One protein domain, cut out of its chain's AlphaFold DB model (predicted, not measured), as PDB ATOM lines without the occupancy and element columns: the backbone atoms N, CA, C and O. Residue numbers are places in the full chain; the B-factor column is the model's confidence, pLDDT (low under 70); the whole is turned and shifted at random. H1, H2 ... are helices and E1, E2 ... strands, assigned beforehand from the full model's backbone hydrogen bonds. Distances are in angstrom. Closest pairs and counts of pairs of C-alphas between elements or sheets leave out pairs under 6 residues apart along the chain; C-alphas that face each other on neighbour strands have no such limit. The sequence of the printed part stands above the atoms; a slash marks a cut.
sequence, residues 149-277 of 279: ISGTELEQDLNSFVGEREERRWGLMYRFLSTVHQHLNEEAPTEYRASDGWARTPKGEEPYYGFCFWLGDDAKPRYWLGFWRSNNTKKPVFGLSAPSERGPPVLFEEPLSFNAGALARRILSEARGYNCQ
ATOM      1  N   ILE A 149     -16.514 -21.755 -32.256       78.88
ATOM      2  CA  ILE A 149     -17.459 -20.659 -32.491       78.88
ATOM      3  C   ILE A 149     -18.792 -21.019 -31.840       78.88
ATOM      4  O   ILE A 149     -19.301 -22.131 -32.014       78.88
ATOM      5  N   SER A 150     -19.362 -20.092 -31.067       80.44
ATOM      6  CA  SER A 150     -20.655 -20.340 -30.438       80.44
ATOM      7  C   SER A 150     -21.785 -20.282 -31.466       80.44
ATOM      8  O   SER A 150     -21.736 -19.546 -32.455       80.44
ATOM      9  N   GLY A 151     -22.853 -21.037 -31.208       78.12
ATOM     10  CA  GLY A 151     -24.020 -21.047 -32.084       78.12
ATOM     11  C   GLY A 151     -24.670 -19.675 -32.261       78.12
ATOM     12  O   GLY A 151     -25.073 -19.322 -33.365       78.12
ATOM     13  N   THR A 152     -24.713 -18.882 -31.191       81.06
ATOM     14  CA  THR A 152     -25.268 -17.524 -31.198       81.06
ATOM     15  C   THR A 152     -24.452 -16.578 -32.075       81.06
ATOM     16  O   THR A 152     -25.025 -15.807 -32.840       81.06
ATOM     17  N   GLU A 153     -23.122 -16.638 -31.984       80.00
ATOM     18  CA  GLU A 153     -22.230 -15.801 -32.790       80.00
ATOM     19  C   GLU A 153     -22.284 -16.184 -34.269       80.00
ATOM     20  O   GLU A 153     -22.380 -15.300 -35.121       80.00
ATOM     21  N   LEU A 154     -22.312 -17.487 -34.585       79.62
ATOM     22  CA  LEU A 154     -22.474 -17.937 -35.966       79.62
ATOM     23  C   LEU A 154     -23.828 -17.513 -36.544       79.62
ATOM     24  O   LEU A 154     -23.889 -17.056 -37.680       79.62
ATOM     25  N   GLU A 155     -24.914 -17.650 -35.783       82.25
ATOM     26  CA  GLU A 155     -26.249 -17.224 -36.217       82.25
ATOM     27  C   GLU A 155     -26.261 -15.727 -36.567       82.25
ATOM     28  O   GLU A 155     -26.840 -15.325 -37.577       82.25
ATOM     29  N   GLN A 156     -25.596 -14.891 -35.765       80.62
ATOM     30  CA  GLN A 156     -25.476 -13.453 -36.019       80.62
ATOM     31  C   GLN A 156     -24.640 -13.145 -37.271       80.62
ATOM     32  O   GLN A 156     -25.051 -12.310 -38.086       80.62
ATOM     33  N   ASP A 157     -23.497 -13.816 -37.440       79.19
ATOM     34  CA  ASP A 157     -22.591 -13.596 -38.575       79.19
ATOM     35  C   ASP A 157     -23.219 -14.101 -39.889       79.19
ATOM     36  O   ASP A 157     -23.241 -13.384 -40.893       79.19
ATOM     37  N   LEU A 158     -23.873 -15.270 -39.856       80.31
ATOM     38  CA  LEU A 158     -24.583 -15.852 -40.998       80.31
ATOM     39  C   LEU A 158     -25.822 -15.033 -41.387       80.31
ATOM     40  O   LEU A 158     -26.071 -14.824 -42.571       80.31
ATOM     41  N   ASN A 159     -26.590 -14.508 -40.426       79.19
ATOM     42  CA  ASN A 159     -27.704 -13.603 -40.737       79.19
ATOM     43  C   ASN A 159     -27.228 -12.300 -41.384       79.19
ATOM     44  O   ASN A 159     -27.887 -11.778 -42.285       79.19
ATOM     45  N   SER A 160     -26.072 -11.791 -40.955       74.44
ATOM     46  CA  SER A 160     -25.449 -10.616 -41.569       74.44
ATOM     47  C   SER A 160     -24.968 -10.917 -42.995       74.44
ATOM     48  O   SER A 160     -25.136 -10.080 -43.877       74.44
ATOM     49  N   PHE A 161     -24.445 -12.128 -43.240       73.94
ATOM     50  CA  PHE A 161     -24.087 -12.631 -44.574       73.94
ATOM     51  C   PHE A 161     -25.286 -12.732 -45.518       73.94
ATOM     52  O   PHE A 161     -25.226 -12.270 -46.656       73.94
ATOM     53  N   VAL A 162     -26.385 -13.312 -45.040       72.75
ATOM     54  CA  VAL A 162     -27.608 -13.529 -45.823       72.75
ATOM     55  C   VAL A 162     -28.307 -12.214 -46.157       72.75
ATOM     56  O   VAL A 162     -28.793 -12.045 -47.269       72.75
ATOM     57  N   GLY A 163     -28.368 -11.286 -45.201       66.94
ATOM     58  CA  GLY A 163     -29.148 -10.057 -45.331       66.94
ATOM     59  C   GLY A 163     -28.536  -8.971 -46.218       66.94
ATOM     60  O   GLY A 163     -29.091  -7.875 -46.220       66.94
ATOM     61  N   GLU A 164     -27.398  -9.229 -46.880       58.97
ATOM     62  CA  GLU A 164     -26.645  -8.282 -47.729       58.97
ATOM     63  C   GLU A 164     -26.514  -6.875 -47.113       58.97
ATOM     64  O   GLU A 164     -26.450  -5.867 -47.809       58.97
ATOM     65  N   ARG A 165     -26.465  -6.780 -45.776       52.69
ATOM     66  CA  ARG A 165     -26.213  -5.512 -45.089       52.69
ATOM     67  C   ARG A 165     -24.728  -5.211 -45.243       52.69
ATOM     68  O   ARG A 165     -23.920  -5.627 -44.415       52.69
ATOM     69  N   GLU A 166     -24.398  -4.517 -46.330       44.91
ATOM     70  CA  GLU A 166     -23.048  -4.266 -46.865       44.91
ATOM     71  C   GLU A 166     -22.041  -3.667 -45.861       44.91
ATOM     72  O   GLU A 166     -20.833  -3.675 -46.103       44.91
ATOM     73  N   GLU A 167     -22.499  -3.214 -44.694       42.25
ATOM     74  CA  GLU A 167     -21.664  -2.608 -43.658       42.25
ATOM     75  C   GLU A 167     -21.024  -3.613 -42.677       42.25
ATOM     76  O   GLU A 167     -20.025  -3.275 -42.036       42.25
ATOM     77  N   ARG A 168     -21.526  -4.854 -42.553       43.97
ATOM     78  CA  ARG A 168     -20.947  -5.881 -41.655       43.97
ATOM     79  C   ARG A 168     -20.409  -7.074 -42.448       43.97
ATOM     80  O   ARG A 168     -21.174  -7.816 -43.054       43.97
ATOM     81  N   ARG A 169     -19.081  -7.264 -42.430       54.00
ATOM     82  CA  ARG A 169     -18.396  -8.418 -43.047       54.00
ATOM     83  C   ARG A 169     -18.065  -9.513 -42.018       54.00
ATOM     84  O   ARG A 169     -17.850  -9.222 -40.845       54.00
ATOM     85  N   TRP A 170     -18.007 -10.751 -42.508       64.94
ATOM     86  CA  TRP A 170     -18.220 -12.023 -41.788       64.94
ATOM     87  C   TRP A 170     -16.935 -12.608 -41.182       64.94
ATOM     88  O   TRP A 170     -16.440 -13.671 -41.571       64.94
ATOM     89  N   GLY A 171     -16.316 -11.836 -40.287       66.06
ATOM     90  CA  GLY A 171     -14.974 -12.118 -39.774       66.06
ATOM     91  C   GLY A 171     -14.865 -13.400 -38.940       66.06
ATOM     92  O   GLY A 171     -13.805 -14.025 -38.938       66.06
ATOM     93  N   LEU A 172     -15.931 -13.826 -38.253       75.38
ATOM     94  CA  LEU A 172     -15.898 -15.039 -37.427       75.38
ATOM     95  C   LEU A 172     -15.962 -16.288 -38.300       75.38
ATOM     96  O   LEU A 172     -15.118 -17.174 -38.164       75.38
ATOM     97  N   MET A 173     -16.904 -16.321 -39.243       77.50
ATOM     98  CA  MET A 173     -17.020 -17.410 -40.213       77.50
ATOM     99  C   MET A 173     -15.728 -17.588 -41.016       77.50
ATOM    100  O   MET A 173     -15.250 -18.710 -41.189       77.50
ATOM    101  N   TYR A 174     -15.119 -16.484 -41.456       74.69
ATOM    102  CA  TYR A 174     -13.849 -16.509 -42.177       74.69
ATOM    103  C   TYR A 174     -12.690 -17.070 -41.340       74.69
ATOM    104  O   TYR A 174     -11.981 -17.981 -41.780       74.69
ATOM    105  N   ARG A 175     -12.503 -16.565 -40.112       73.88
ATOM    106  CA  ARG A 175     -11.437 -17.032 -39.210       73.88
ATOM    107  C   ARG A 175     -11.602 -18.504 -38.843       73.88
ATOM    108  O   ARG A 175     -10.614 -19.236 -38.807       73.88
ATOM    109  N   PHE A 176     -12.836 -18.942 -38.607       80.69
ATOM    110  CA  PHE A 176     -13.135 -20.334 -38.295       80.69
ATOM    111  C   PHE A 176     -12.793 -21.259 -39.470       80.69
ATOM    112  O   PHE A 176     -12.035 -22.211 -39.312       80.69
ATOM    113  N   LEU A 177     -13.265 -20.941 -40.678       80.00
ATOM    114  CA  LEU A 177     -12.937 -21.710 -41.884       80.00
ATOM    115  C   LEU A 177     -11.433 -21.725 -42.184       80.00
ATOM    116  O   LEU A 177     -10.914 -22.751 -42.610       80.00
ATOM    117  N   SER A 178     -10.726 -20.623 -41.916       75.25
ATOM    118  CA  SER A 178      -9.264 -20.563 -42.052       75.25
ATOM    119  C   SER A 178      -8.571 -21.479 -41.040       75.25
ATOM    120  O   SER A 178      -7.593 -22.140 -41.371       75.25
ATOM    121  N   THR A 179      -9.111 -21.572 -39.823       78.69
ATOM    122  CA  THR A 179      -8.619 -22.490 -38.785       78.69
ATOM    123  C   THR A 179      -8.840 -23.948 -39.194       78.69
ATOM    124  O   THR A 179      -7.923 -24.758 -39.103       78.69
ATOM    125  N   VAL A 180     -10.021 -24.282 -39.724       82.06
ATOM    126  CA  VAL A 180     -10.298 -25.623 -40.265       82.06
ATOM    127  C   VAL A 180      -9.374 -25.941 -41.445       82.06
ATOM    128  O   VAL A 180      -8.828 -27.036 -41.504       82.06
ATOM    129  N   HIS A 181      -9.148 -24.992 -42.356       79.69
ATOM    130  CA  HIS A 181      -8.210 -25.145 -43.472       79.69
ATOM    131  C   HIS A 181      -6.783 -25.463 -42.999       79.69
ATOM    132  O   HIS A 181      -6.152 -26.365 -43.545       79.69
ATOM    133  N   GLN A 182      -6.291 -24.773 -41.965       75.38
ATOM    134  CA  GLN A 182      -4.978 -25.056 -41.376       75.38
ATOM    135  C   GLN A 182      -4.908 -26.472 -40.799       75.38
ATOM    136  O   GLN A 182      -3.986 -27.211 -41.132       75.38
ATOM    137  N   HIS A 183      -5.907 -26.883 -40.010       83.56
ATOM    138  CA  HIS A 183      -5.966 -28.248 -39.475       83.56
ATOM    139  C   HIS A 183      -6.030 -29.306 -40.583       83.56
ATOM    140  O   HIS A 183      -5.380 -30.337 -40.476       83.56
ATOM    141  N   LEU A 184      -6.766 -29.055 -41.671       81.38
ATOM    142  CA  LEU A 184      -6.795 -29.957 -42.829       81.38
ATOM    143  C   LEU A 184      -5.420 -30.078 -43.494       81.38
ATOM    144  O   LEU A 184      -5.017 -31.182 -43.845       81.38
ATOM    145  N   ASN A 185      -4.692 -28.969 -43.634       77.00
ATOM    146  CA  ASN A 185      -3.341 -28.979 -44.187       77.00
ATOM    147  C   ASN A 185      -2.348 -29.721 -43.270       77.00
ATOM    148  O   ASN A 185      -1.484 -30.443 -43.750       77.00
ATOM    149  N   GLU A 186      -2.492 -29.592 -41.950       79.44
ATOM    150  CA  GLU A 186      -1.646 -30.279 -40.963       79.44
ATOM    151  C   GLU A 186      -1.906 -31.786 -40.895       79.44
ATOM    152  O   GLU A 186      -0.971 -32.578 -40.802       79.44
ATOM    153  N   GLU A 187      -3.172 -32.191 -40.966       81.56
ATOM    154  CA  GLU A 187      -3.591 -33.595 -40.887       81.56
ATOM    155  C   GLU A 187      -3.415 -34.338 -42.232       81.56
ATOM    156  O   GLU A 187      -3.442 -35.573 -42.274       81.56
ATOM    157  N   ALA A 188      -3.252 -33.611 -43.346       81.88
ATOM    158  CA  ALA A 188      -3.203 -34.173 -44.699       81.88
ATOM    159  C   ALA A 188      -2.272 -33.411 -45.682       81.88
ATOM    160  O   ALA A 188      -2.675 -33.130 -46.814       81.88
ATOM    161  N   PRO A 189      -1.007 -33.124 -45.323       73.94
ATOM    162  CA  PRO A 189      -0.151 -32.166 -46.040       73.94
ATOM    163  C   PRO A 189       0.187 -32.548 -47.488       73.94
ATOM    164  O   PRO A 189       0.482 -31.682 -48.304       73.94
ATOM    165  N   THR A 190       0.168 -33.837 -47.829       77.88
ATOM    166  CA  THR A 190       0.544 -34.331 -49.167       77.88
ATOM    167  C   THR A 190      -0.646 -34.620 -50.075       77.88
ATOM    168  O   THR A 190      -0.461 -34.834 -51.271       77.88
ATOM    169  N   GLU A 191      -1.863 -34.647 -49.530       82.69
ATOM    170  CA  GLU A 191      -3.077 -34.993 -50.276       82.69
ATOM    171  C   GLU A 191      -4.085 -33.843 -50.333       82.69
ATOM    172  O   GLU A 191      -4.904 -33.808 -51.247       82.69
ATOM    173  N   TYR A 192      -4.048 -32.916 -49.374       82.00
ATOM    174  CA  TYR A 192      -5.015 -31.840 -49.260       82.00
ATOM    175  C   TYR A 192      -4.637 -30.627 -50.104       82.00
ATOM    176  O   TYR A 192      -3.525 -30.110 -50.029       82.00
ATOM    177  N   ARG A 193      -5.608 -30.127 -50.873       75.75
ATOM    178  CA  ARG A 193      -5.503 -28.864 -51.618       75.75
ATOM    179  C   ARG A 193      -6.825 -28.118 -51.553       75.75
ATOM    180  O   ARG A 193      -7.870 -28.733 -51.721       75.75
ATOM    181  N   ALA A 194      -6.814 -26.804 -51.345       74.31
ATOM    182  CA  ALA A 194      -8.026 -25.980 -51.304       74.31
ATOM    183  C   ALA A 194      -8.193 -25.151 -52.586       74.31
ATOM    184  O   ALA A 194      -7.224 -24.847 -53.268       74.31
ATOM    185  N   SER A 195      -9.429 -24.785 -52.923       65.56
ATOM    186  CA  SER A 195      -9.752 -23.982 -54.099       65.56
ATOM    187  C   SER A 195      -9.537 -22.495 -53.870       65.56
ATOM    188  O   SER A 195      -9.915 -21.960 -52.833       65.56
ATOM    189  N   ASP A 196      -9.110 -21.848 -54.943       49.69
ATOM    190  CA  ASP A 196      -8.785 -20.434 -55.161       49.69
ATOM    191  C   ASP A 196      -9.769 -19.358 -54.675       49.69
ATOM    192  O   ASP A 196      -9.450 -18.169 -54.731       49.69
ATOM    193  N   GLY A 197     -10.986 -19.729 -54.286       52.09
ATOM    194  CA  GLY A 197     -12.061 -18.789 -54.015       52.09
ATOM    195  C   GLY A 197     -13.045 -19.311 -52.983       52.09
ATOM    196  O   GLY A 197     -13.547 -20.432 -53.074       52.09
ATOM    197  N   TRP A 198     -13.345 -18.445 -52.022       58.78
ATOM    198  CA  TRP A 198     -14.416 -18.633 -51.061       58.78
ATOM    199  C   TRP A 198     -15.698 -18.219 -51.771       58.78
ATOM    200  O   TRP A 198     -15.931 -17.035 -52.019       58.78
ATOM    201  N   ALA A 199     -16.454 -19.202 -52.241       48.19
ATOM    202  CA  ALA A 199     -17.494 -18.988 -53.234       48.19
ATOM    203  C   ALA A 199     -18.895 -19.114 -52.622       48.19
ATOM    204  O   ALA A 199     -19.202 -20.108 -51.962       48.19
ATOM    205  N   ARG A 200     -19.781 -18.164 -52.963       47.84
ATOM    206  CA  ARG A 200     -21.207 -18.470 -53.183       47.84
ATOM    207  C   ARG A 200     -21.253 -19.448 -54.363       47.84
ATOM    208  O   ARG A 200     -20.696 -19.145 -55.415       47.84
ATOM    209  N   THR A 201     -21.887 -20.608 -54.222       46.03
ATOM    210  CA  THR A 201     -22.194 -21.474 -55.380       46.03
ATOM    211  C   THR A 201     -23.719 -21.475 -55.633       46.03
ATOM    212  O   THR A 201     -24.445 -20.827 -54.880       46.03
ATOM    213  N   PRO A 202     -24.249 -22.119 -56.692       41.16
ATOM    214  CA  PRO A 202     -25.611 -21.876 -57.202       41.16
ATOM    215  C   PRO A 202     -26.718 -22.777 -56.612       41.16
ATOM    216  O   PRO A 202     -27.854 -22.768 -57.078       41.16
ATOM    217  N   LYS A 203     -26.398 -23.625 -55.636       41.31
ATOM    218  CA  LYS A 203     -27.324 -24.607 -55.056       41.31
ATOM    219  C   LYS A 203     -28.375 -23.978 -54.118       41.31
ATOM    220  O   LYS A 203     -28.193 -23.961 -52.909       41.31
ATOM    221  N   GLY A 204     -29.498 -23.550 -54.689       51.34
ATOM    222  CA  GLY A 204     -30.710 -23.172 -53.949       51.34
ATOM    223  C   GLY A 204     -30.786 -21.702 -53.525       51.34
ATOM    224  O   GLY A 204     -29.881 -20.918 -53.789       51.34
ATOM    225  N   GLU A 205     -31.907 -21.342 -52.895       47.56
ATOM    226  CA  GLU A 205     -32.229 -19.968 -52.469       47.56
ATOM    227  C   GLU A 205     -31.549 -19.546 -51.150       47.56
ATOM    228  O   GLU A 205     -31.563 -18.366 -50.809       47.56
ATOM    229  N   GLU A 206     -30.943 -20.472 -50.396       51.97
ATOM    230  CA  GLU A 206     -30.327 -20.160 -49.099       51.97
ATOM    231  C   GLU A 206     -28.822 -19.853 -49.246       51.97
ATOM    232  O   GLU A 206     -28.088 -20.658 -49.819       51.97
ATOM    233  N   PRO A 207     -28.319 -18.711 -48.733       53.34
ATOM    234  CA  PRO A 207     -26.902 -18.361 -48.819       53.34
ATOM    235  C   PRO A 207     -26.011 -19.280 -47.985       53.34
ATOM    236  O   PRO A 207     -26.314 -19.600 -46.834       53.34
ATOM    237  N   TYR A 208     -24.853 -19.616 -48.544       72.25
ATOM    238  CA  TYR A 208     -23.810 -20.389 -47.884       72.25
ATOM    239  C   TYR A 208     -22.428 -19.790 -48.130       72.25
ATOM    240  O   TYR A 208     -22.171 -19.184 -49.174       72.25
ATOM    241  N   TYR A 209     -21.550 -19.949 -47.142       75.50
ATOM    242  CA  TYR A 209     -20.203 -19.380 -47.124       75.50
ATOM    243  C   TYR A 209     -19.184 -20.476 -46.842       75.50
ATOM    244  O   TYR A 209     -19.275 -21.167 -45.828       75.50
ATOM    245  N   GLY A 210     -18.219 -20.648 -47.738       77.38
ATOM    246  CA  GLY A 210     -17.291 -21.768 -47.683       77.38
ATOM    247  C   GLY A 210     -16.327 -21.787 -48.857       77.38
ATOM    248  O   GLY A 210     -16.281 -20.847 -49.654       77.38
ATOM    249  N   PHE A 211     -15.572 -22.870 -48.977       73.88
ATOM    250  CA  PHE A 211     -14.591 -23.077 -50.039       73.88
ATOM    251  C   PHE A 211     -14.591 -24.543 -50.498       73.88
ATOM    252  O   PHE A 211     -15.080 -25.433 -49.800       73.88
ATOM    253  N   CYS A 212     -14.064 -24.808 -51.694       79.62
ATOM    254  CA  CYS A 212     -13.880 -26.177 -52.167       79.62
ATOM    255  C   CYS A 212     -12.497 -26.722 -51.823       79.62
ATOM    256  O   CYS A 212     -11.552 -25.957 -51.707       79.62
ATOM    257  N   PHE A 213     -12.347 -28.038 -51.740       80.19
ATOM    258  CA  PHE A 213     -11.037 -28.675 -51.615       80.19
ATOM    259  C   PHE A 213     -10.995 -30.034 -52.322       80.19
ATOM    260  O   PHE A 213     -12.029 -30.575 -52.720       80.19
ATOM    261  N   TRP A 214      -9.791 -30.572 -52.471       82.31
ATOM    262  CA  TRP A 214      -9.481 -31.869 -53.057       82.31
ATOM    263  C   TRP A 214      -8.663 -32.705 -52.074       82.31
ATOM    264  O   TRP A 214      -7.930 -32.158 -51.247       82.31
ATOM    265  N   LEU A 215      -8.804 -34.028 -52.190       81.81
ATOM    266  CA  LEU A 215      -7.950 -35.014 -51.530       81.81
ATOM    267  C   LEU A 215      -7.375 -35.971 -52.579       81.81
ATOM    268  O   LEU A 215      -8.129 -36.701 -53.234       81.81
ATOM    269  N   GLY A 216      -6.051 -35.985 -52.710       77.00
ATOM    270  CA  GLY A 216      -5.316 -36.740 -53.724       77.00
ATOM    271  C   GLY A 216      -5.154 -35.958 -55.032       77.00
ATOM    272  O   GLY A 216      -5.075 -34.734 -55.020       77.00
ATOM    273  N   ASP A 217      -5.089 -36.662 -56.164       65.81
ATOM    274  CA  ASP A 217      -4.881 -36.033 -57.475       65.81
ATOM    275  C   ASP A 217      -6.081 -35.177 -57.919       65.81
ATOM    276  O   ASP A 217      -7.237 -35.553 -57.704       65.81
ATOM    277  N   ASP A 218      -5.821 -34.087 -58.654       60.50
ATOM    278  CA  ASP A 218      -6.818 -33.103 -59.130       60.50
ATOM    279  C   ASP A 218      -7.948 -33.707 -60.007       60.50
ATOM    280  O   ASP A 218      -8.940 -33.046 -60.316       60.50
ATOM    281  N   ALA A 219      -7.822 -34.978 -60.407       57.19
ATOM    282  CA  ALA A 219      -8.833 -35.752 -61.129       57.19
ATOM    283  C   ALA A 219      -9.965 -36.315 -60.232       57.19
ATOM    284  O   ALA A 219     -10.933 -36.888 -60.742       57.19
ATOM    285  N   LYS A 220      -9.845 -36.193 -58.902       58.12
ATOM    286  CA  LYS A 220     -10.775 -36.719 -57.883       58.12
ATOM    287  C   LYS A 220     -11.717 -35.629 -57.337       58.12
ATOM    288  O   LYS A 220     -11.480 -34.447 -57.576       58.12
ATOM    289  N   PRO A 221     -12.856 -35.994 -56.706       57.47
ATOM    290  CA  PRO A 221     -13.979 -35.072 -56.532       57.47
ATOM    291  C   PRO A 221     -13.619 -33.793 -55.764       57.47
ATOM    292  O   PRO A 221     -12.956 -33.822 -54.733       57.47
ATOM    293  N   ARG A 222     -14.125 -32.665 -56.277       74.69
ATOM    294  CA  ARG A 222     -14.049 -31.335 -55.661       74.69
ATOM    295  C   ARG A 222     -15.071 -31.231 -54.528       74.69
ATOM    296  O   ARG A 222     -16.229 -30.918 -54.790       74.69
ATOM    297  N   TYR A 223     -14.661 -31.486 -53.294       82.25
ATOM    298  CA  TYR A 223     -15.507 -31.310 -52.112       82.25
ATOM    299  C   TYR A 223     -15.821 -29.831 -51.880       82.25
ATOM    300  O   TYR A 223     -15.040 -28.963 -52.264       82.25
ATOM    301  N   TRP A 224     -16.945 -29.531 -51.234       82.19
ATOM    302  CA  TRP A 224     -17.273 -28.191 -50.745       82.19
ATOM    303  C   TRP A 224     -17.510 -28.231 -49.238       82.19
ATOM    304  O   TRP A 224     -18.222 -29.106 -48.746       82.19
ATOM    305  N   LEU A 225     -16.913 -27.276 -48.531       85.31
ATOM    306  CA  LEU A 225     -16.915 -27.153 -47.081       85.31
ATOM    307  C   LEU A 225     -17.360 -25.749 -46.689       85.31
ATOM    308  O   LEU A 225     -16.826 -24.773 -47.218       85.31
ATOM    309  N   GLY A 226     -18.278 -25.626 -45.736       85.69
ATOM    310  CA  GLY A 226     -18.727 -24.306 -45.312       85.69
ATOM    311  C   GLY A 226     -19.900 -24.299 -44.353       85.69
ATOM    312  O   GLY A 226     -20.259 -25.313 -43.762       85.69
ATOM    313  N   PHE A 227     -20.493 -23.118 -44.227       85.06
ATOM    314  CA  PHE A 227     -21.680 -22.843 -43.436       85.06
ATOM    315  C   PHE A 227     -22.907 -22.687 -44.328       85.06
ATOM    316  O   PHE A 227     -22.841 -22.004 -45.353       85.06
ATOM    317  N   TRP A 228     -24.031 -23.258 -43.908       81.38
ATOM    318  CA  TRP A 228     -25.347 -23.063 -44.522       81.38
ATOM    319  C   TRP A 228     -26.451 -23.280 -43.488       81.38
ATOM    320  O   TRP A 228     -26.180 -23.625 -42.336       81.38
ATOM    321  N   ARG A 229     -27.708 -23.076 -43.880       82.88
ATOM    322  CA  ARG A 229     -28.857 -23.474 -43.066       82.88
ATOM    323  C   ARG A 229     -29.326 -24.858 -43.486       82.88
ATOM    324  O   ARG A 229     -29.606 -25.107 -44.651       82.88
ATOM    325  N   SER A 230     -29.410 -25.775 -42.529       78.62
ATOM    326  CA  SER A 230     -29.891 -27.128 -42.810       78.62
ATOM    327  C   SER A 230     -31.337 -27.075 -43.300       78.62
ATOM    328  O   SER A 230     -32.197 -26.477 -42.649       78.62
ATOM    329  N   ASN A 231     -31.638 -27.757 -44.405       76.00
ATOM    330  CA  ASN A 231     -32.999 -27.813 -44.947       76.00
ATOM    331  C   ASN A 231     -34.008 -28.409 -43.955       76.00
ATOM    332  O   ASN A 231     -35.172 -28.014 -43.958       76.00
ATOM    333  N   ASN A 232     -33.550 -29.320 -43.089       77.56
ATOM    334  CA  ASN A 232     -34.394 -30.023 -42.127       77.56
ATOM    335  C   ASN A 232     -34.695 -29.178 -40.888       77.56
ATOM    336  O   ASN A 232     -35.827 -29.145 -40.415       77.56
ATOM    337  N   THR A 233     -33.677 -28.520 -40.332       80.62
ATOM    338  CA  THR A 233     -33.799 -27.837 -39.033       80.62
ATOM    339  C   THR A 233     -33.880 -26.320 -39.146       80.62
ATOM    340  O   THR A 233     -34.192 -25.659 -38.157       80.62
ATOM    341  N   LYS A 234     -33.568 -25.762 -40.322       80.50
ATOM    342  CA  LYS A 234     -33.402 -24.322 -40.587       80.50
ATOM    343  C   LYS A 234     -32.357 -23.622 -39.709       80.50
ATOM    344  O   LYS A 234     -32.216 -22.398 -39.761       80.50
ATOM    345  N   LYS A 235     -31.576 -24.391 -38.946       83.12
ATOM    346  CA  LYS A 235     -30.476 -23.896 -38.116       83.12
ATOM    347  C   LYS A 235     -29.178 -23.807 -38.925       83.12
ATOM    348  O   LYS A 235     -29.001 -24.610 -39.846       83.12
ATOM    349  N   PRO A 236     -28.272 -22.876 -38.579       81.75
ATOM    350  CA  PRO A 236     -26.916 -22.862 -39.096       81.75
ATOM    351  C   PRO A 236     -26.216 -24.179 -38.786       81.75
ATOM    352  O   PRO A 236     -26.244 -24.662 -37.651       81.75
ATOM    353  N   VAL A 237     -25.581 -24.736 -39.801       83.62
ATOM    354  CA  VAL A 237     -24.729 -25.914 -39.713       83.62
ATOM    355  C   VAL A 237     -23.407 -25.618 -40.398       83.62
ATOM    356  O   VAL A 237     -23.320 -24.753 -41.273       83.62
ATOM    357  N   PHE A 238     -22.385 -26.355 -39.991       86.50
ATOM    358  CA  PHE A 238     -21.149 -26.482 -40.744       86.50
ATOM    359  C   PHE A 238     -21.099 -27.881 -41.336       86.50
ATOM    360  O   PHE A 238     -21.504 -28.840 -40.677       86.50
ATOM    361  N   GLY A 239     -20.588 -28.040 -42.549       85.06
ATOM    362  CA  GLY A 239     -20.498 -29.382 -43.097       85.06
ATOM    363  C   GLY A 239     -19.787 -29.499 -44.427       85.06
ATOM    364  O   GLY A 239     -19.211 -28.551 -44.958       85.06
ATOM    365  N   LEU A 240     -19.875 -30.707 -44.968       86.88
ATOM    366  CA  LEU A 240     -19.195 -31.135 -46.177       86.88
ATOM    367  C   LEU A 240     -20.199 -31.655 -47.196       86.88
ATOM    368  O   LEU A 240     -21.091 -32.438 -46.869       86.88
ATOM    369  N   SER A 241     -19.994 -31.299 -48.456       83.25
ATOM    370  CA  SER A 241     -20.666 -31.933 -49.585       83.25
ATOM    371  C   SER A 241     -19.655 -32.390 -50.631       83.25
ATOM    372  O   SER A 241     -18.573 -31.817 -50.764       83.25
ATOM    373  N   ALA A 242     -20.008 -33.436 -51.372       76.25
ATOM    374  CA  ALA A 242     -19.225 -33.940 -52.497       76.25
ATOM    375  C   ALA A 242     -20.055 -33.864 -53.781       76.25
ATOM    376  O   ALA A 242     -21.272 -33.968 -53.701       76.25
ATOM    377  N   PRO A 243     -19.453 -33.692 -54.964       66.25
ATOM    378  CA  PRO A 243     -20.164 -33.677 -56.235       66.25
ATOM    379  C   PRO A 243     -20.696 -35.079 -56.567       66.25
ATOM    380  O   PRO A 243     -19.959 -36.055 -56.473       66.25
ATOM    381  N   SER A 244     -21.959 -35.182 -56.996       63.94
ATOM    382  CA  SER A 244     -22.510 -36.409 -57.593       63.94
ATOM    383  C   SER A 244     -23.400 -36.103 -58.793       63.94
ATOM    384  O   SER A 244     -23.948 -35.003 -58.902       63.94
ATOM    385  N   GLU A 245     -23.590 -37.103 -59.655       51.50
ATOM    386  CA  GLU A 245     -24.470 -37.042 -60.832       51.50
ATOM    387  C   GLU A 245     -25.937 -36.756 -60.472       51.50
ATOM    388  O   GLU A 245     -26.669 -36.173 -61.266       51.50
ATOM    389  N   ARG A 246     -26.366 -37.099 -59.250       53.50
ATOM    390  CA  ARG A 246     -27.718 -36.828 -58.726       53.50
ATOM    391  C   ARG A 246     -27.802 -35.505 -57.948       53.50
ATOM    392  O   ARG A 246     -28.771 -35.261 -57.234       53.50
ATOM    393  N   GLY A 247     -26.783 -34.654 -58.081       54.34
ATOM    394  CA  GLY A 247     -26.562 -33.452 -57.280       54.34
ATOM    395  C   GLY A 247     -25.683 -33.741 -56.055       54.34
ATOM    396  O   GLY A 247     -25.684 -34.863 -55.559       54.34
ATOM    397  N   PRO A 248     -24.897 -32.771 -55.548       60.59
ATOM    398  CA  PRO A 248     -23.894 -33.055 -54.526       60.59
ATOM    399  C   PRO A 248     -24.516 -33.596 -53.225       60.59
ATOM    400  O   PRO A 248     -25.274 -32.831 -52.611       60.59
ATOM    401  N   PRO A 249     -24.283 -34.862 -52.809       70.62
ATOM    402  CA  PRO A 249     -24.695 -35.335 -51.497       70.62
ATOM    403  C   PRO A 249     -24.012 -34.506 -50.414       70.62
ATOM    404  O   PRO A 249     -22.816 -34.212 -50.489       70.62
ATOM    405  N   VAL A 250     -24.787 -34.139 -49.397       77.44
ATOM    406  CA  VAL A 250     -24.232 -33.671 -48.130       77.44
ATOM    407  C   VAL A 250     -23.655 -34.898 -47.437       77.44
ATOM    408  O   VAL A 250     -24.393 -35.836 -47.141       77.44
ATOM    409  N   LEU A 251     -22.336 -34.917 -47.255       76.50
ATOM    410  CA  LEU A 251     -21.632 -36.024 -46.611       76.50
ATOM    411  C   LEU A 251     -21.823 -35.972 -45.097       76.50
ATOM    412  O   LEU A 251     -22.059 -37.001 -44.475       76.50
ATOM    413  N   PHE A 252     -21.794 -34.770 -44.514       84.62
ATOM    414  CA  PHE A 252     -22.195 -34.563 -43.129       84.62
ATOM    415  C   PHE A 252     -22.628 -33.112 -42.872       84.62
ATOM    416  O   PHE A 252     -22.168 -32.185 -43.541       84.62
ATOM    417  N   GLU A 253     -23.481 -32.941 -41.858       84.06
ATOM    418  CA  GLU A 253     -23.803 -31.661 -41.219       84.06
ATOM    419  C   GLU A 253     -23.495 -31.791 -39.728       84.06
ATOM    420  O   GLU A 253     -23.896 -32.767 -39.091       84.06
ATOM    421  N   GLU A 254     -22.804 -30.808 -39.163       79.31
ATOM    422  CA  GLU A 254     -22.570 -30.718 -37.730       79.31
ATOM    423  C   GLU A 254     -23.394 -29.554 -37.152       79.31
ATOM    424  O   GLU A 254     -23.272 -28.415 -37.622       79.31
ATOM    425  N   PRO A 255     -24.285 -29.813 -36.176       70.88
ATOM    426  CA  PRO A 255     -24.950 -28.751 -35.437       70.88
ATOM    427  C   PRO A 255     -23.972 -28.051 -34.481       70.88
ATOM    428  O   PRO A 255     -22.930 -28.587 -34.124       70.88
ATOM    429  N   LEU A 256     -24.346 -26.838 -34.069       62.69
ATOM    430  CA  LEU A 256     -23.552 -25.847 -33.331       62.69
ATOM    431  C   LEU A 256     -22.890 -26.371 -32.032       62.69
ATOM    432  O   LEU A 256     -23.400 -26.146 -30.936       62.69
ATOM    433  N   SER A 257     -21.733 -27.016 -32.162       62.94
ATOM    434  CA  SER A 257     -20.693 -27.186 -31.133       62.94
ATOM    435  C   SER A 257     -19.379 -27.516 -31.838       62.94
ATOM    436  O   SER A 257     -18.910 -28.652 -31.840       62.94
ATOM    437  N   PHE A 258     -18.847 -26.529 -32.550       71.50
ATOM    438  CA  PHE A 258     -17.746 -26.746 -33.474       71.50
ATOM    439  C   PHE A 258     -16.407 -26.720 -32.754       71.50
ATOM    440  O   PHE A 258     -16.067 -25.714 -32.142       71.50
ATOM    441  N   ASN A 259     -15.633 -27.793 -32.895       84.12
ATOM    442  CA  ASN A 259     -14.202 -27.783 -32.625       84.12
ATOM    443  C   ASN A 259     -13.464 -27.958 -33.959       84.12
ATOM    444  O   ASN A 259     -13.642 -28.977 -34.626       84.12
ATOM    445  N   ALA A 260     -12.669 -26.970 -34.371       82.75
ATOM    446  CA  ALA A 260     -12.083 -26.909 -35.708       82.75
ATOM    447  C   ALA A 260     -11.162 -28.102 -36.012       82.75
ATOM    448  O   ALA A 260     -11.258 -28.685 -37.094       82.75
ATOM    449  N   GLY A 261     -10.328 -28.518 -35.054       82.88
ATOM    450  CA  GLY A 261      -9.467 -29.695 -35.208       82.88
ATOM    451  C   GLY A 261     -10.248 -31.015 -35.283       82.88
ATOM    452  O   GLY A 261      -9.968 -31.864 -36.131       82.88
ATOM    453  N   ALA A 262     -11.266 -31.201 -34.435       86.00
ATOM    454  CA  ALA A 262     -12.129 -32.384 -34.503       86.00
ATOM    455  C   ALA A 262     -12.919 -32.443 -35.823       86.00
ATOM    456  O   ALA A 262     -13.012 -33.507 -36.441       86.00
ATOM    457  N   LEU A 263     -13.418 -31.294 -36.284       87.12
ATOM    458  CA  LEU A 263     -14.080 -31.145 -37.576       87.12
ATOM    459  C   LEU A 263     -13.146 -31.487 -38.733       87.12
ATOM    460  O   LEU A 263     -13.549 -32.249 -39.602       87.12
ATOM    461  N   ALA A 264     -11.904 -30.994 -38.737       86.25
ATOM    462  CA  ALA A 264     -10.915 -31.315 -39.768       86.25
ATOM    463  C   ALA A 264     -10.698 -32.828 -39.908       86.25
ATOM    464  O   ALA A 264     -10.815 -33.373 -41.008       86.25
ATOM    465  N   ARG A 265     -10.493 -33.536 -38.790       88.62
ATOM    466  CA  ARG A 265     -10.366 -35.003 -38.800       88.62
ATOM    467  C   ARG A 265     -11.612 -35.695 -39.339       88.62
ATOM    468  O   ARG A 265     -11.505 -36.644 -40.118       88.62
ATOM    469  N   ARG A 266     -12.797 -35.213 -38.956       88.19
ATOM    470  CA  ARG A 266     -14.064 -35.761 -39.442       88.19
ATOM    471  C   ARG A 266     -14.245 -35.523 -40.941       88.19
ATOM    472  O   ARG A 266     -14.563 -36.465 -41.653       88.19
ATOM    473  N   ILE A 267     -13.949 -34.321 -41.434       89.06
ATOM    474  CA  ILE A 267     -13.971 -33.974 -42.863       89.06
ATOM    475  C   ILE A 267     -13.083 -34.922 -43.662       89.06
ATOM    476  O   ILE A 267     -13.538 -35.466 -44.666       89.06
ATOM    477  N   LEU A 268     -11.846 -35.152 -43.213       88.00
ATOM    478  CA  LEU A 268     -10.929 -36.076 -43.881       88.00
ATOM    479  C   LEU A 268     -11.464 -37.508 -43.866       88.00
ATOM    480  O   LEU A 268     -11.419 -38.180 -44.895       88.00
ATOM    481  N   SER A 269     -12.002 -37.971 -42.736       88.38
ATOM    482  CA  SER A 269     -12.605 -39.305 -42.623       88.38
ATOM    483  C   SER A 269     -13.761 -39.496 -43.610       88.38
ATOM    484  O   SER A 269     -13.774 -40.469 -44.364       88.38
ATOM    485  N   GLU A 270     -14.707 -38.556 -43.646       87.00
ATOM    486  CA  GLU A 270     -15.883 -38.614 -44.525       87.00
ATOM    487  C   GLU A 270     -15.485 -38.508 -46.004       87.00
ATOM    488  O   GLU A 270     -15.946 -39.280 -46.848       87.00
ATOM    489  N   ALA A 271     -14.567 -37.596 -46.333       84.50
ATOM    490  CA  ALA A 271     -14.088 -37.412 -47.695       84.50
ATOM    491  C   ALA A 271     -13.322 -38.648 -48.209       84.50
ATOM    492  O   ALA A 271     -13.592 -39.120 -49.318       84.50
ATOM    493  N   ARG A 272     -12.422 -39.228 -47.398       85.75
ATOM    494  CA  ARG A 272     -11.704 -40.473 -47.730       85.75
ATOM    495  C   ARG A 272     -12.667 -41.657 -47.866       85.75
ATOM    496  O   ARG A 272     -12.532 -42.429 -48.810       85.75
ATOM    497  N   GLY A 273     -13.664 -41.768 -46.985       81.12
ATOM    498  CA  GLY A 273     -14.704 -42.798 -47.063       81.12
ATOM    499  C   GLY A 273     -15.508 -42.731 -48.363       81.12
ATOM    500  O   GLY A 273     -15.734 -43.759 -48.999       81.12
ATOM    501  N   TYR A 274     -15.862 -41.522 -48.808       75.44
ATOM    502  CA  TYR A 274     -16.554 -41.307 -50.081       75.44
ATOM    503  C   TYR A 274     -15.717 -41.742 -51.297       75.44
ATOM    504  O   TYR A 274     -16.243 -42.365 -52.216       75.44
ATOM    505  N   ASN A 275     -14.401 -41.494 -51.285       65.06
ATOM    506  CA  ASN A 275     -13.493 -41.919 -52.361       65.06
ATOM    507  C   ASN A 275     -13.363 -43.449 -52.508       65.06
ATOM    508  O   ASN A 275     -12.948 -43.920 -53.566       65.06
ATOM    509  N   CYS A 276     -13.696 -44.218 -51.467       56.66
ATOM    510  CA  CYS A 276     -13.596 -45.679 -51.454       56.66
ATOM    511  C   CYS A 276     -14.881 -46.397 -51.905       56.66
ATOM    512  O   CYS A 276     -14.890 -47.626 -51.975       56.66
ATOM    513  N   GLN A 277     -15.968 -45.674 -52.195       56.94
ATOM    514  CA  GLN A 277     -17.216 -46.287 -52.653       56.94
ATOM    515  C   GLN A 277     -17.152 -46.594 -54.162       56.94
ATOM    516  O   GLN A 277     -16.749 -45.725 -54.940       56.94
TER     517      GLN A 277
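AT A GLANCE: This is residues 149 to 277 of the 279 residues of an uncharacterized protein of Corallococcus terminator (UniProt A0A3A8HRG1). Picture one twisted wall of five strands in a row, with three helices covering one face and no named helix on the other. H2 runs along the strands, H3 packs at a steep tilt to it with the sheet curling round H3, and H1 lies across the strands. The 129 printed residues hold three named helices and five named strands, in the order H1 H2 E1 E2 E3 E4 E5 H3; the sheet's order is E1 E2 E3 E4 E5, antiparallel throughout, and the class is mixed, helices and strands. The whole is compact, with a radius of gyration of the C-alphas of 14.2 A and spans of 40 by 32 by 26 A.

IN THESE COORDINATES: Find C-alpha 151 at (-24.020, -21.047, -32.084); there H1 begins, residues 151 to 162, 16.1 A long. Next comes H2, residues 171 to 187, 24.3 A. Then read E1, residues 192 to 198, 16.3 A; E2, residues 209 to 215, 20.3 A, from C-alpha 209 at (-20.203, -19.380, -47.124); E3, residues 223 to 229, 17.9 A; E4, residues 236 to 241, 15.2 A; and E5, residues 250 to 255, 13.6 A. H3, residues 260 to 275, runs 22.5 A to C-alpha 275 at (-13.493, -41.919, -52.361).

HOW THE PARTS SIT: Begin with the sheet, a meander, each strand the antiparallel neighbour of the one before, with each successive pair a hairpin. Look for backbone atoms within hydrogen-bond range: N 195 and O 212 at 2.7 A between E1 and E2, N 223 and O 213 at 2.8 A between E2 and E3, N 237 and O 228 at 2.8 A between E3 and E4, and N 254 and O 238 at 2.8 A between E4 and E5. E1 and E5 are the edge strands. H1, H2 and H3 are on the same face, which gives two layers, helices on one face of a sheet. H2 has a height over the sheet of 8.7 A, lies over E2 and E3, and runs along the strands, at 7 degrees to E2 on the local plane; its closest C-alphas to E3 are Leu 177 and Gly 226, 7.2 A apart. H1, at a height of 9.0 A, runs across the strands, at 82 degrees to E4 on the local plane. H2 and H3 touch, closest at the C-alphas of Val 180 and Ala 260, 5.1 A, with a steep tilt of 60 degrees, the same way. H1 touches H2 with residues 153 to 158 alone, closest at the C-alphas of Leu 154 and Met 173, 6.9 A; at 70.1 degrees they are only just about perpendicular. H1 and H3 are apart. In H1, H2 and H3 every O i to N i+4 pair is within hydrogen-bond range.

THE WHOLE: The C-alphas farthest apart are those of Glu 167 and Gln 277, 44.8 A. The printed part has no cut and no long link. The mean pLDDT of the printed part is 72.9; look for values under 70 at residues 163 to 171, 195 to 207, 217 to 221, 243 to 248, 256 to 257 and 275 to 277.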